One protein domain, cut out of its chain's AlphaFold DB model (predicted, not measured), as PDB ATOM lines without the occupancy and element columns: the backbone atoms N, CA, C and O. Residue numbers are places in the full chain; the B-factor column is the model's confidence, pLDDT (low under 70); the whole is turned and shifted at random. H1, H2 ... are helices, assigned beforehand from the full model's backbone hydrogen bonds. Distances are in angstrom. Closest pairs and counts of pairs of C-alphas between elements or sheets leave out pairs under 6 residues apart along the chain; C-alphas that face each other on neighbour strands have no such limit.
ATOM      1  N   LYS A  75      30.624 139.674   4.622       91.56
ATOM      2  CA  LYS A  75      29.882 138.821   3.691       91.56
ATOM      3  C   LYS A  75      29.061 139.645   2.701       91.56
ATOM      4  O   LYS A  75      29.122 139.379   1.502       91.56
ATOM      5  N   TRP A  76      28.322 140.643   3.186       90.50
ATOM      6  CA  TRP A  76      27.530 141.543   2.345       90.50
ATOM      7  C   TRP A  76      28.411 142.324   1.364       90.50
ATOM      8  O   TRP A  76      28.104 142.388   0.174       90.50
ATOM      9  N   TYR A  77      29.540 142.857   1.837       89.19
ATOM     10  CA  TYR A  77      30.439 143.661   1.008       89.19
ATOM     11  C   TYR A  77      31.152 142.815  -0.059       89.19
ATOM     12  O   TYR A  77      31.127 143.164  -1.239       89.19
ATOM     13  N   CYS A  78      31.704 141.656   0.328       89.94
ATOM     14  CA  CYS A  78      32.282 140.668  -0.594       89.94
ATOM     15  C   CYS A  78      31.295 140.258  -1.694       89.94
ATOM     16  O   CYS A  78      31.678 140.136  -2.859       89.94
ATOM     17  N   TYR A  79      30.035 140.015  -1.313       88.25
ATOM     18  CA  TYR A  79      28.988 139.581  -2.230       88.25
ATOM     19  C   TYR A  79      28.643 140.669  -3.249       88.25
ATOM     20  O   TYR A  79      28.631 140.396  -4.445       88.25
ATOM     21  N   ASN A  80      28.425 141.904  -2.791       85.88
ATOM     22  CA  ASN A  80      28.019 143.002  -3.669       85.88
ATOM     23  C   ASN A  80      29.111 143.436  -4.646       85.88
ATOM     24  O   ASN A  80      28.797 143.820  -5.768       85.88
ATOM     25  N   GLN A  81      30.377 143.350  -4.241       81.88
ATOM     26  CA  GLN A  81      31.509 143.675  -5.110       81.88
ATOM     27  C   GLN A  81      31.968 142.481  -5.968       81.88
ATOM     28  O   GLN A  81      32.882 142.614  -6.777       81.88
ATOM     29  N   ASN A  82      31.362 141.298  -5.788       85.06
ATOM     30  CA  ASN A  82      31.743 140.049  -6.452       85.06
ATOM     31  C   ASN A  82      33.249 139.711  -6.313       85.06
ATOM     32  O   ASN A  82      33.904 139.300  -7.269       85.06
ATOM     33  N   GLN A  83      33.817 139.897  -5.114       84.38
ATOM     34  CA  GLN A  83      35.275 139.837  -4.871       84.38
ATOM     35  C   GLN A  83      35.780 138.534  -4.241       84.38
ATOM     36  O   GLN A  83      36.895 138.483  -3.712       84.38
ATOM     37  N   TRP A  84      34.986 137.466  -4.289       86.44
ATOM     38  CA  TRP A  84      35.329 136.191  -3.653       86.44
ATOM     39  C   TRP A  84      36.642 135.587  -4.161       86.44
ATOM     40  O   TRP A  84      37.356 134.944  -3.393       86.44
ATOM     41  N   ASP A  85      36.983 135.810  -5.430       87.44
ATOM     42  CA  ASP A  85      38.183 135.240  -6.052       87.44
ATOM     43  C   ASP A  85      39.461 136.034  -5.753       87.44
ATOM     44  O   ASP A  85      40.551 135.471  -5.789       87.44
ATOM     45  N   ASN A  86      39.329 137.301  -5.351       89.38
ATOM     46  CA  ASN A  86      40.454 138.179  -5.017       89.38
ATOM     47  C   ASN A  86      40.627 138.376  -3.508       89.38
ATOM     48  O   ASN A  86      41.286 139.317  -3.074       89.38
ATOM     49  N   ASN A  87      40.044 137.490  -2.695       88.94
ATOM     50  CA  ASN A  87      40.127 137.547  -1.235       88.94
ATOM     51  C   ASN A  87      39.527 138.840  -0.631       88.94
ATOM     52  O   ASN A  87      39.987 139.304   0.410       88.94
ATOM     53  N   CYS A  88      38.522 139.430  -1.287       90.75
ATOM     54  CA  CYS A  88      37.758 140.597  -0.826       90.75
ATOM     55  C   CYS A  88      38.575 141.771  -0.235       90.75
ATOM     56  O   CYS A  88      38.389 142.127   0.934       90.75
ATOM     57  N   PRO A  89      39.473 142.405  -1.006       91.62
ATOM     58  CA  PRO A  89      40.359 143.444  -0.487       91.62
ATOM     59  C   PRO A  89      39.601 144.682   0.014       91.62
ATOM     60  O   PRO A  89      39.980 145.250   1.035       91.62
ATOM     61  N   GLU A  90      38.503 145.072  -0.638       89.75
ATOM     62  CA  GLU A  90      37.716 146.240  -0.218       89.75
ATOM     63  C   GLU A  90      36.918 145.961   1.053       89.75
ATOM     64  O   GLU A  90      36.913 146.779   1.967       89.75
ATOM     65  N   ALA A  91      36.319 144.770   1.168       91.25
ATOM     66  CA  ALA A  91      35.636 144.363   2.396       91.25
ATOM     67  C   ALA A  91      36.602 144.348   3.594       91.25
ATOM     68  O   ALA A  91      36.220 144.709   4.709       91.25
ATOM     69  N   ARG A  92      37.863 143.953   3.360       91.31
ATOM     70  CA  ARG A  92      38.925 143.986   4.373       91.31
ATOM     71  C   ARG A  92      39.229 145.409   4.816       91.31
ATOM     72  O   ARG A  92      39.346 145.667   6.012       91.31
ATOM     73  N   GLU A  93      39.374 146.314   3.859       89.69
ATOM     74  CA  GLU A  93      39.709 147.706   4.135       89.69
ATOM     75  C   GLU A  93      38.563 148.435   4.849       89.69
ATOM     76  O   GLU A  93      38.774 149.076   5.874       89.69
ATOM     77  N   GLU A  94      37.325 148.237   4.407       86.81
ATOM     78  CA  GLU A  94      36.127 148.771   5.064       86.81
ATOM     79  C   GLU A  94      35.951 148.237   6.488       86.81
ATOM     80  O   GLU A  94      35.602 148.981   7.412       86.81
ATOM     81  N   MET A  95      36.235 146.948   6.705       87.19
ATOM     82  CA  MET A  95      36.269 146.384   8.050       87.19
ATOM     83  C   MET A  95      37.290 147.137   8.910       87.19
ATOM     84  O   MET A  95      36.923 147.626   9.978       87.19
ATOM     85  N   ARG A  96      38.539 147.292   8.447       83.25
ATOM     86  CA  ARG A  96      39.577 148.037   9.181       83.25
ATOM     87  C   ARG A  96      39.118 149.449   9.516       83.25
ATOM     88  O   ARG A  96      39.180 149.841  10.680       83.25
ATOM     89  N   GLN A  97      38.580 150.181   8.545       79.25
ATOM     90  CA  GLN A  97      38.087 151.544   8.741       79.25
ATOM     91  C   GLN A  97      36.968 151.636   9.778       79.25
ATOM     92  O   GLN A  97      36.883 152.630  10.491       79.25
ATOM     93  N   ARG A  98      36.130 150.603   9.916       71.88
ATOM     94  CA  ARG A  98      35.063 150.526  10.934       71.88
ATOM     95  C   ARG A  98      35.538 150.012  12.290       71.88
ATOM     96  O   ARG A  98      34.844 150.194  13.298       71.88
ATOM     97  N   CYS A  99      36.688 149.352  12.320       72.94
ATOM     98  CA  CYS A  99      37.344 148.896  13.537       72.94
ATOM     99  C   CYS A  99      38.264 149.982  14.133       72.94
ATOM    100  O   CYS A  99      38.429 150.030  15.351       72.94
ATOM    101  N   LEU A 100      38.785 150.900  13.307       55.91
ATOM    102  CA  LEU A 100      39.778 151.923  13.662       55.91
ATOM    103  C   LEU A 100      39.288 153.295  14.203       55.91
ATOM    104  O   LEU A 100      40.148 154.043  14.662       55.91
ATOM    105  N   PRO A 101      37.989 153.668  14.306       53.06
ATOM    106  CA  PRO A 101      37.577 154.876  15.029       53.06
ATOM    107  C   PRO A 101      37.356 154.596  16.527       53.06
ATOM    108  O   PRO A 101      36.760 155.395  17.258       53.06
ATOM    109  N   CYS A 102      37.815 153.442  17.010       51.53
ATOM    110  CA  CYS A 102      37.786 153.063  18.410       51.53
ATOM    111  C   CYS A 102      38.818 153.878  19.206       51.53
ATOM    112  O   CYS A 102      39.882 153.388  19.558       51.53
ATOM    113  N   ASN A 103      38.498 155.153  19.452       42.81
ATOM    114  CA  ASN A 103      39.286 156.058  20.285       42.81
ATOM    115  C   ASN A 103      39.573 155.403  21.650       42.81
ATOM    116  O   ASN A 103      38.667 154.831  22.268       42.81
ATOM    117  N   VAL A 104      40.824 155.519  22.096       49.12
ATOM    118  CA  VAL A 104      41.447 154.856  23.261       49.12
ATOM    119  C   VAL A 104      40.706 155.129  24.583       49.12
ATOM    120  O   VAL A 104      40.883 154.414  25.560       49.12
ATOM    121  N   ASN A 105      39.810 156.121  24.588       47.16
ATOM    122  CA  ASN A 105      39.152 156.683  25.771       47.16
ATOM    123  C   ASN A 105      37.729 156.147  26.034       47.16
ATOM    124  O   ASN A 105      36.937 156.782  26.725       47.16
ATOM    125  N   THR A 106      37.347 155.005  25.458       44.69
ATOM    126  CA  THR A 106      36.033 154.371  25.707       44.69
ATOM    127  C   THR A 106      36.250 152.893  26.002       44.69
ATOM    128  O   THR A 106      36.301 152.069  25.092       44.69
ATOM    129  N   HIS A 107      36.446 152.601  27.285       48.31
ATOM    130  CA  HIS A 107      37.302 151.508  27.746       48.31
ATOM    131  C   HIS A 107      36.783 150.077  27.514       48.31
ATOM    132  O   HIS A 107      37.589 149.204  27.239       48.31
ATOM    133  N   CYS A 108      35.477 149.803  27.500       45.56
ATOM    134  CA  CYS A 108      35.027 148.400  27.488       45.56
ATOM    135  C   CYS A 108      34.704 147.841  26.096       45.56
ATOM    136  O   CYS A 108      35.225 146.815  25.685       45.56
ATOM    137  N   TYR A 109      33.804 148.490  25.353       47.44
ATOM    138  CA  TYR A 109      33.231 147.891  24.137       47.44
ATOM    139  C   TYR A 109      34.116 148.076  22.893       47.44
ATOM    140  O   TYR A 109      34.020 147.326  21.922       47.44
ATOM    141  N   LYS A 110      34.980 149.098  22.909       49.47
ATOM    142  CA  LYS A 110      35.815 149.467  21.760       49.47
ATOM    143  C   LYS A 110      37.136 148.699  21.700       49.47
ATOM    144  O   LYS A 110      37.579 148.414  20.592       49.47
ATOM    145  N   ALA A 111      37.711 148.342  22.853       53.03
ATOM    146  CA  ALA A 111      38.850 147.428  22.935       53.03
ATOM    147  C   ALA A 111      38.429 146.059  22.396       53.03
ATOM    148  O   ALA A 111      38.825 145.706  21.291       53.03
ATOM    149  N   CYS A 112      37.449 145.409  23.032       63.84
ATOM    150  CA  CYS A 112      37.078 144.040  22.681       63.84
ATOM    151  C   CYS A 112      36.632 143.880  21.192       63.84
ATOM    152  O   CYS A 112      36.901 142.862  20.555       63.84
ATOM    153  N   LYS A 113      36.032 144.913  20.565       73.44
ATOM    154  CA  LYS A 113      35.759 144.928  19.108       73.44
ATOM    155  C   LYS A 113      37.038 145.000  18.260       73.44
ATOM    156  O   LYS A 113      37.099 144.359  17.214       73.44
ATOM    157  N   ARG A 114      38.038 145.777  18.681       76.50
ATOM    158  CA  ARG A 114      39.345 145.877  18.019       76.50
ATOM    159  C   ARG A 114      40.062 144.532  18.023       76.50
ATOM    160  O   ARG A 114      40.530 144.135  16.961       76.50
ATOM    161  N   GLU A 115      40.105 143.829  19.155       79.69
ATOM    162  CA  GLU A 115      40.740 142.505  19.207       79.69
ATOM    163  C   GLU A 115      40.014 141.498  18.308       79.69
ATOM    164  O   GLU A 115      40.666 140.796  17.540       79.69
ATOM    165  N   ILE A 116      38.674 141.493  18.294       83.31
ATOM    166  CA  ILE A 116      37.897 140.663  17.357       83.31
ATOM    167  C   ILE A 116      38.264 140.990  15.902       83.31
ATOM    168  O   ILE A 116      38.550 140.083  15.121       83.31
ATOM    169  N   CYS A 117      38.296 142.272  15.527       85.00
ATOM    170  CA  CYS A 117      38.688 142.674  14.176       85.00
ATOM    171  C   CYS A 117      40.117 142.246  13.837       85.00
ATOM    172  O   CYS A 117      40.370 141.810  12.718       85.00
ATOM    173  N   GLN A 118      41.040 142.349  14.794       86.06
ATOM    174  CA  GLN A 118      42.423 141.930  14.617       86.06
ATOM    175  C   GLN A 118      42.524 140.416  14.404       86.06
ATOM    176  O   GLN A 118      43.248 139.981  13.512       86.06
ATOM    177  N   GLN A 119      41.767 139.606  15.152       87.88
ATOM    178  CA  GLN A 119      41.732 138.157  14.936       87.88
ATOM    179  C   GLN A 119      41.153 137.789  13.569       87.88
ATOM    180  O   GLN A 119      41.706 136.932  12.875       87.88
ATOM    181  N   ILE A 120      40.081 138.469  13.150       89.81
ATOM    182  CA  ILE A 120      39.498 138.316  11.810       89.81
ATOM    183  C   ILE A 120      40.519 138.707  10.737       89.81
ATOM    184  O   ILE A 120      40.658 138.011   9.737       89.81
ATOM    185  N   GLU A 121      41.265 139.793  10.939       90.62
ATOM    186  CA  GLU A 121      42.276 140.265   9.998       90.62
ATOM    187  C   GLU A 121      43.473 139.311   9.879       90.62
ATOM    188  O   GLU A 121      43.928 139.031   8.766       90.62
ATOM    189  N   ASN A 122      43.967 138.794  11.004       90.88
ATOM    190  CA  ASN A 122      45.062 137.824  11.039       90.88
ATOM    191  C   ASN A 122      44.678 136.520  10.327       90.88
ATOM    192  O   ASN A 122      45.514 135.891   9.683       90.88
ATOM    193  N   ASN A 123      43.396 136.154  10.392       92.00
ATOM    194  CA  ASN A 123      42.837 134.953   9.778       92.00
ATOM    195  C   ASN A 123      42.005 135.259   8.522       92.00
ATOM    196  O   ASN A 123      41.152 134.461   8.131       92.00
ATOM    197  N   TRP A 124      42.248 136.399   7.866       93.12
ATOM    198  CA  TRP A 124      41.376 136.912   6.803       93.12
ATOM    199  C   TRP A 124      41.129 135.901   5.681       93.12
ATOM    200  O   TRP A 124      39.999 135.705   5.243       93.12
ATOM    201  N   HIS A 125      42.185 135.212   5.247       91.75
ATOM    202  CA  HIS A 125      42.080 134.217   4.185       91.75
ATOM    203  C   HIS A 125      41.136 133.063   4.553       91.75
ATOM    204  O   HIS A 125      40.296 132.668   3.746       91.75
ATOM    205  N   LEU A 126      41.232 132.567   5.790       92.19
ATOM    206  CA  LEU A 126      40.355 131.516   6.301       92.19
ATOM    207  C   LEU A 126      38.902 131.999   6.357       92.19
ATOM    208  O   LEU A 126      38.006 131.295   5.898       92.19
ATOM    209  N   VAL A 127      38.678 133.216   6.862       92.44
ATOM    210  CA  VAL A 127      37.349 133.836   6.939       92.44
ATOM    211  C   VAL A 127      36.701 133.910   5.556       92.44
ATOM    212  O   VAL A 127      35.566 133.466   5.385       92.44
ATOM    213  N   VAL A 128      37.424 134.411   4.551       93.12
ATOM    214  CA  VAL A 128      36.897 134.520   3.184       93.12
ATOM    215  C   VAL A 128      36.616 133.146   2.577       93.12
ATOM    216  O   VAL A 128      35.565 132.976   1.961       93.12
ATOM    217  N   ILE A 129      37.489 132.151   2.777       92.44
ATOM    218  CA  ILE A 129      37.246 130.772   2.316       92.44
ATOM    219  C   ILE A 129      35.962 130.221   2.942       92.44
ATOM    220  O   ILE A 129      35.083 129.748   2.221       92.44
ATOM    221  N   MET A 130      35.814 130.312   4.265       92.56
ATOM    222  CA  MET A 130      34.621 129.821   4.959       92.56
ATOM    223  C   MET A 130      33.349 130.487   4.416       92.56
ATOM    224  O   MET A 130      32.375 129.804   4.093       92.56
ATOM    225  N   LEU A 131      33.372 131.809   4.240       91.62
ATOM    226  CA  LEU A 131      32.246 132.565   3.694       91.62
ATOM    227  C   LEU A 131      31.941 132.212   2.229       91.62
ATOM    228  O   LEU A 131      30.769 132.042   1.881       91.62
ATOM    229  N   LYS A 132      32.967 132.029   1.387       91.00
ATOM    230  CA  LYS A 132      32.832 131.571  -0.009       91.00
ATOM    231  C   LYS A 132      32.159 130.197  -0.081       91.00
ATOM    232  O   LYS A 132      31.326 129.962  -0.954       91.00
ATOM    233  N   HIS A 133      32.447 129.323   0.883       91.81
ATOM    234  CA  HIS A 133      31.817 128.008   1.043       91.81
ATOM    235  C   HIS A 133      30.508 128.030   1.853       91.81
ATOM    236  O   HIS A 133      30.031 126.984   2.289       91.81
ATOM    237  N   ARG A 134      29.875 129.203   1.991       90.12
ATOM    238  CA  ARG A 134      28.561 129.403   2.628       90.12
ATOM    239  C   ARG A 134      28.503 129.070   4.122       90.12
ATOM    240  O   ARG A 134      27.408 128.836   4.631       90.12
ATOM    241  N   ALA A 135      29.628 129.116   4.837       89.12
ATOM    242  CA  ALA A 135      29.601 129.084   6.296       89.12
ATOM    243  C   ALA A 135      28.726 130.228   6.841       89.12
ATOM    244  O   ALA A 135      28.678 131.330   6.271       89.12
ATOM    245  N   SER A 136      28.008 129.970   7.934       89.31
ATOM    246  CA  SER A 136      27.289 131.033   8.629       89.31
ATOM    247  C   SER A 136      28.268 131.920   9.397       89.31
ATOM    248  O   SER A 136      29.379 131.512   9.735       89.31
ATOM    249  N   SER A 137      27.848 133.140   9.716       87.00
ATOM    250  CA  SER A 137      28.657 134.066  10.510       87.00
ATOM    251  C   SER A 137      28.978 133.492  11.894       87.00
ATOM    252  O   SER A 137      30.090 133.660  12.383       87.00
ATOM    253  N   SER A 138      28.052 132.730  12.486       84.56
ATOM    254  CA  SER A 138      28.283 131.999  13.737       84.56
ATOM    255  C   SER A 138      29.311 130.875  13.593       84.56
ATOM    256  O   SER A 138      30.087 130.667  14.522       84.56
ATOM    257  N   ASP A 139      29.352 130.177  12.454       86.00
ATOM    258  CA  ASP A 139      30.353 129.130  12.207       86.00
ATOM    259  C   ASP A 139      31.750 129.730  12.063       86.00
ATOM    260  O   ASP A 139      32.706 129.200  12.621       86.00
ATOM    261  N   VAL A 140      31.864 130.864  11.361       87.31
ATOM    262  CA  VAL A 140      33.124 131.610  11.260       87.31
ATOM    263  C   VAL A 140      33.572 132.058  12.649       87.31
ATOM    264  O   VAL A 140      34.676 131.738  13.065       87.31
ATOM    265  N   CYS A 141      32.705 132.723  13.414       85.38
ATOM    266  CA  CYS A 141      33.039 133.206  14.758       85.38
ATOM    267  C   CYS A 141      33.332 132.088  15.770       85.38
ATOM    268  O   CYS A 141      34.037 132.319  16.748       85.38
ATOM    269  N   GLY A 142      32.785 130.891  15.550       82.25
ATOM    270  CA  GLY A 142      33.046 129.708  16.362       82.25
ATOM    271  C   GLY A 142      34.252 128.888  15.915       82.25
ATOM    272  O   GLY A 142      34.555 127.884  16.559       82.25
ATOM    273  N   ALA A 143      34.933 129.262  14.828       81.69
ATOM    274  CA  ALA A 143      36.067 128.489  14.349       81.69
ATOM    275  C   ALA A 143      37.272 128.676  15.283       81.69
ATOM    276  O   ALA A 143      37.739 129.794  15.507       81.69
ATOM    277  N   GLY A 144      37.807 127.557  15.779       72.12
ATOM    278  CA  GLY A 144      38.943 127.526  16.707       72.12
ATOM    279  C   GLY A 144      40.136 128.420  16.330       72.12
ATOM    280  O   GLY A 144      40.638 129.099  17.219       72.12
ATOM    281  N   PRO A 145      40.556 128.518  15.050       77.06
ATOM    282  CA  PRO A 145      41.697 129.355  14.657       77.06
ATOM    283  C   PRO A 145      41.522 130.862  14.895       77.06
ATOM    284  O   PRO A 145      42.508 131.590  14.959       77.06
ATOM    285  N   LEU A 146      40.284 131.349  15.007       75.19
ATOM    286  CA  LEU A 146      40.016 132.763  15.260       75.19
ATOM    287  C   LEU A 146      40.170 133.124  16.745       75.19
ATOM    288  O   LEU A 146      40.373 134.297  17.044       75.19
ATOM    289  N   HIS A 147      40.089 132.150  17.665       75.50
ATOM    290  CA  HIS A 147      40.176 132.373  19.119       75.50
ATOM    291  C   HIS A 147      39.320 133.565  19.595       75.50
ATOM    292  O   HIS A 147      39.754 134.396  20.394       75.50
ATOM    293  N   ILE A 148      38.126 133.708  19.009       77.00
ATOM    294  CA  ILE A 148      37.230 134.847  19.233       77.00
ATOM    295  C   ILE A 148      36.415 134.674  20.519       77.00
ATOM    296  O   ILE A 148      36.010 135.658  21.130       77.00
ATOM    297  N   ASP A 149      36.230 133.436  20.963       72.62
ATOM    298  CA  ASP A 149      35.502 133.027  22.163       72.62
ATOM    299  C   ASP A 149      35.912 133.799  23.425       72.62
ATOM    300  O   ASP A 149      35.041 134.236  24.174       72.62
ATOM    301  N   GLN A 150      37.208 134.071  23.609       71.62
ATOM    302  CA  GLN A 150      37.728 134.846  24.745       71.62
ATOM    303  C   GLN A 150      37.257 136.313  24.775       71.62
ATOM    304  O   GLN A 150      37.275 136.953  25.824       71.62
ATOM    305  N   TYR A 151      36.807 136.849  23.637       72.38
ATOM    306  CA  TYR A 151      36.295 138.217  23.504       72.38
ATOM    307  C   TYR A 151      34.759 138.267  23.479       72.38
ATOM    308  O   TYR A 151      34.165 139.339  23.329       72.38
ATOM    309  N   CYS A 152      34.095 137.115  23.619       69.31
ATOM    310  CA  CYS A 152      32.661 136.953  23.430       69.31
ATOM    311  C   CYS A 152      31.973 136.501  24.722       69.31
ATOM    312  O   CYS A 152      32.416 135.579  25.394       69.31
ATOM    313  N   GLY A 153      30.848 137.133  25.077       55.38
ATOM    314  CA  GLY A 153      30.056 136.781  26.262       55.38
ATOM    315  C   GLY A 153      29.664 137.976  27.134       55.38
ATOM    316  O   GLY A 153      29.964 139.120  26.797       55.38
ATOM    317  N   PRO A 154      29.007 137.750  28.290       47.00
ATOM    318  CA  PRO A 154      28.658 138.812  29.236       47.00
ATOM    319  C   PRO A 154      29.881 139.525  29.834       47.00
ATOM    320  O   PRO A 154      29.729 140.622  30.357       47.00
ATOM    321  N   GLN A 155      31.095 138.973  29.716       42.28
ATOM    322  CA  GLN A 155      32.325 139.699  30.051       42.28
ATOM    323  C   GLN A 155      32.625 140.855  29.084       42.28
ATOM    324  O   GLN A 155      33.208 141.843  29.509       42.28
ATOM    325  N   ALA A 156      32.086 140.850  27.859       44.31
ATOM    326  CA  ALA A 156      32.076 142.045  27.012       44.31
ATOM    327  C   ALA A 156      31.213 143.186  27.606       44.31
ATOM    328  O   ALA A 156      31.411 144.348  27.259       44.31
ATOM    329  N   LYS A 157      30.279 142.888  28.536       36.47
ATOM    330  CA  LYS A 157      29.557 143.908  29.331       36.47
ATOM    331  C   LYS A 157      30.350 144.409  30.539       36.47
ATOM    332  O   LYS A 157      30.050 145.497  31.014       36.47
ATOM    333  N   LYS A 158      31.339 143.656  31.032       36.97
ATOM    334  CA  LYS A 158      32.243 144.098  32.111       36.97
ATOM    335  C   LYS A 158      33.404 144.953  31.599       36.97
ATOM    336  O   LYS A 158      34.282 145.249  32.382       36.97
TER     337      LYS A 158
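What this domain is: This is residues 75 to 158 of the 161 residues of an uncharacterized protein of Steinernema carpocapsae (UniProt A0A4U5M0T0). A helical hairpin of H2 and H3 makes the long side of this domain, with H1 packed on H2 near the hairpin's open end and H4 turning away across the end of H3. H5 packs on H4, and from it residues 142 to 153, a long stretch with no named element, run back alongside H3 to H6, near the beginning of H3. The printed part has 84 residues with six named helices, H1 to H6 in order along the chain, and no named strand; the class is all helix. The whole is compact, with a radius of gyration of the C-alphas of 13.4 A, and its outline is only just elongated, with spans of 38 by 25 by 18 A.

How they stand to each other: H3, residues 109 to 122, is the longest helix. It touches H2, residues 89 to 99, at a shallow tilt of 21 degrees, opposite ways, and the two form a helical hairpin; their closest C-alphas, those of Cys 99 and Arg 114, are 5.8 A apart. H2 also touches H1, residues 75 to 80, at a steep tilt of 48 degrees, opposite ways; the closest C-alphas are those of Tyr 77 and Ala 91, 5.4 A apart. H4, residues 124 to 132, is about perpendicular to H3 at 83 degrees and close but not clearly touching it; the closest C-alphas, those of Ile 120 and Val 127, are 7.0 A apart. H4 touches H5, residues 137 to 141, where the closest C-alphas, those of Val 127 and Val 140, are 6.4 A apart. H6, residues 154 to 158, only just touches H3, with 3 pairs of C-alphas within 8 A, and H3 meets it with residues 109 to 112 alone; the closest C-alphas are those of Tyr 109 and Ala 156, 6.6 A apart. H3 and H5 are apart, and so are H5 and H6. In H1, H2, H3, H4 and H5 every O i to N i+4 pair is within hydrogen-bond range; in H6 0 of 1 is, beside 2 of 2 O i to N i+3 pairs.

Where its parts are: H3 measures 20.3 A from C-alpha 109 at (33.231, 147.891, 24.137) to C-alpha 122 at (45.062, 137.824, 11.039). H2 measures 15.3 A, H4 12.2 A, H1 8.7 A, H6 7.0 A and H5 6.2 A. H1 begins with C-alpha 75 at (29.882, 138.821, 3.691), and H6 ends with C-alpha 158 at (32.243, 144.098, 32.111).

The domain as a whole: The two C-alphas farthest apart, those of Asp 85 and Lys 158, are 39.6 A apart. The printed part has no cut. The link from H5 to H6, 12 residues, is long; those from H3 to H4 and from H4 to H5 are tight. The mean pLDDT of the printed part is 76.9, and residues 100 to 112 and 152 to 158 are under 70.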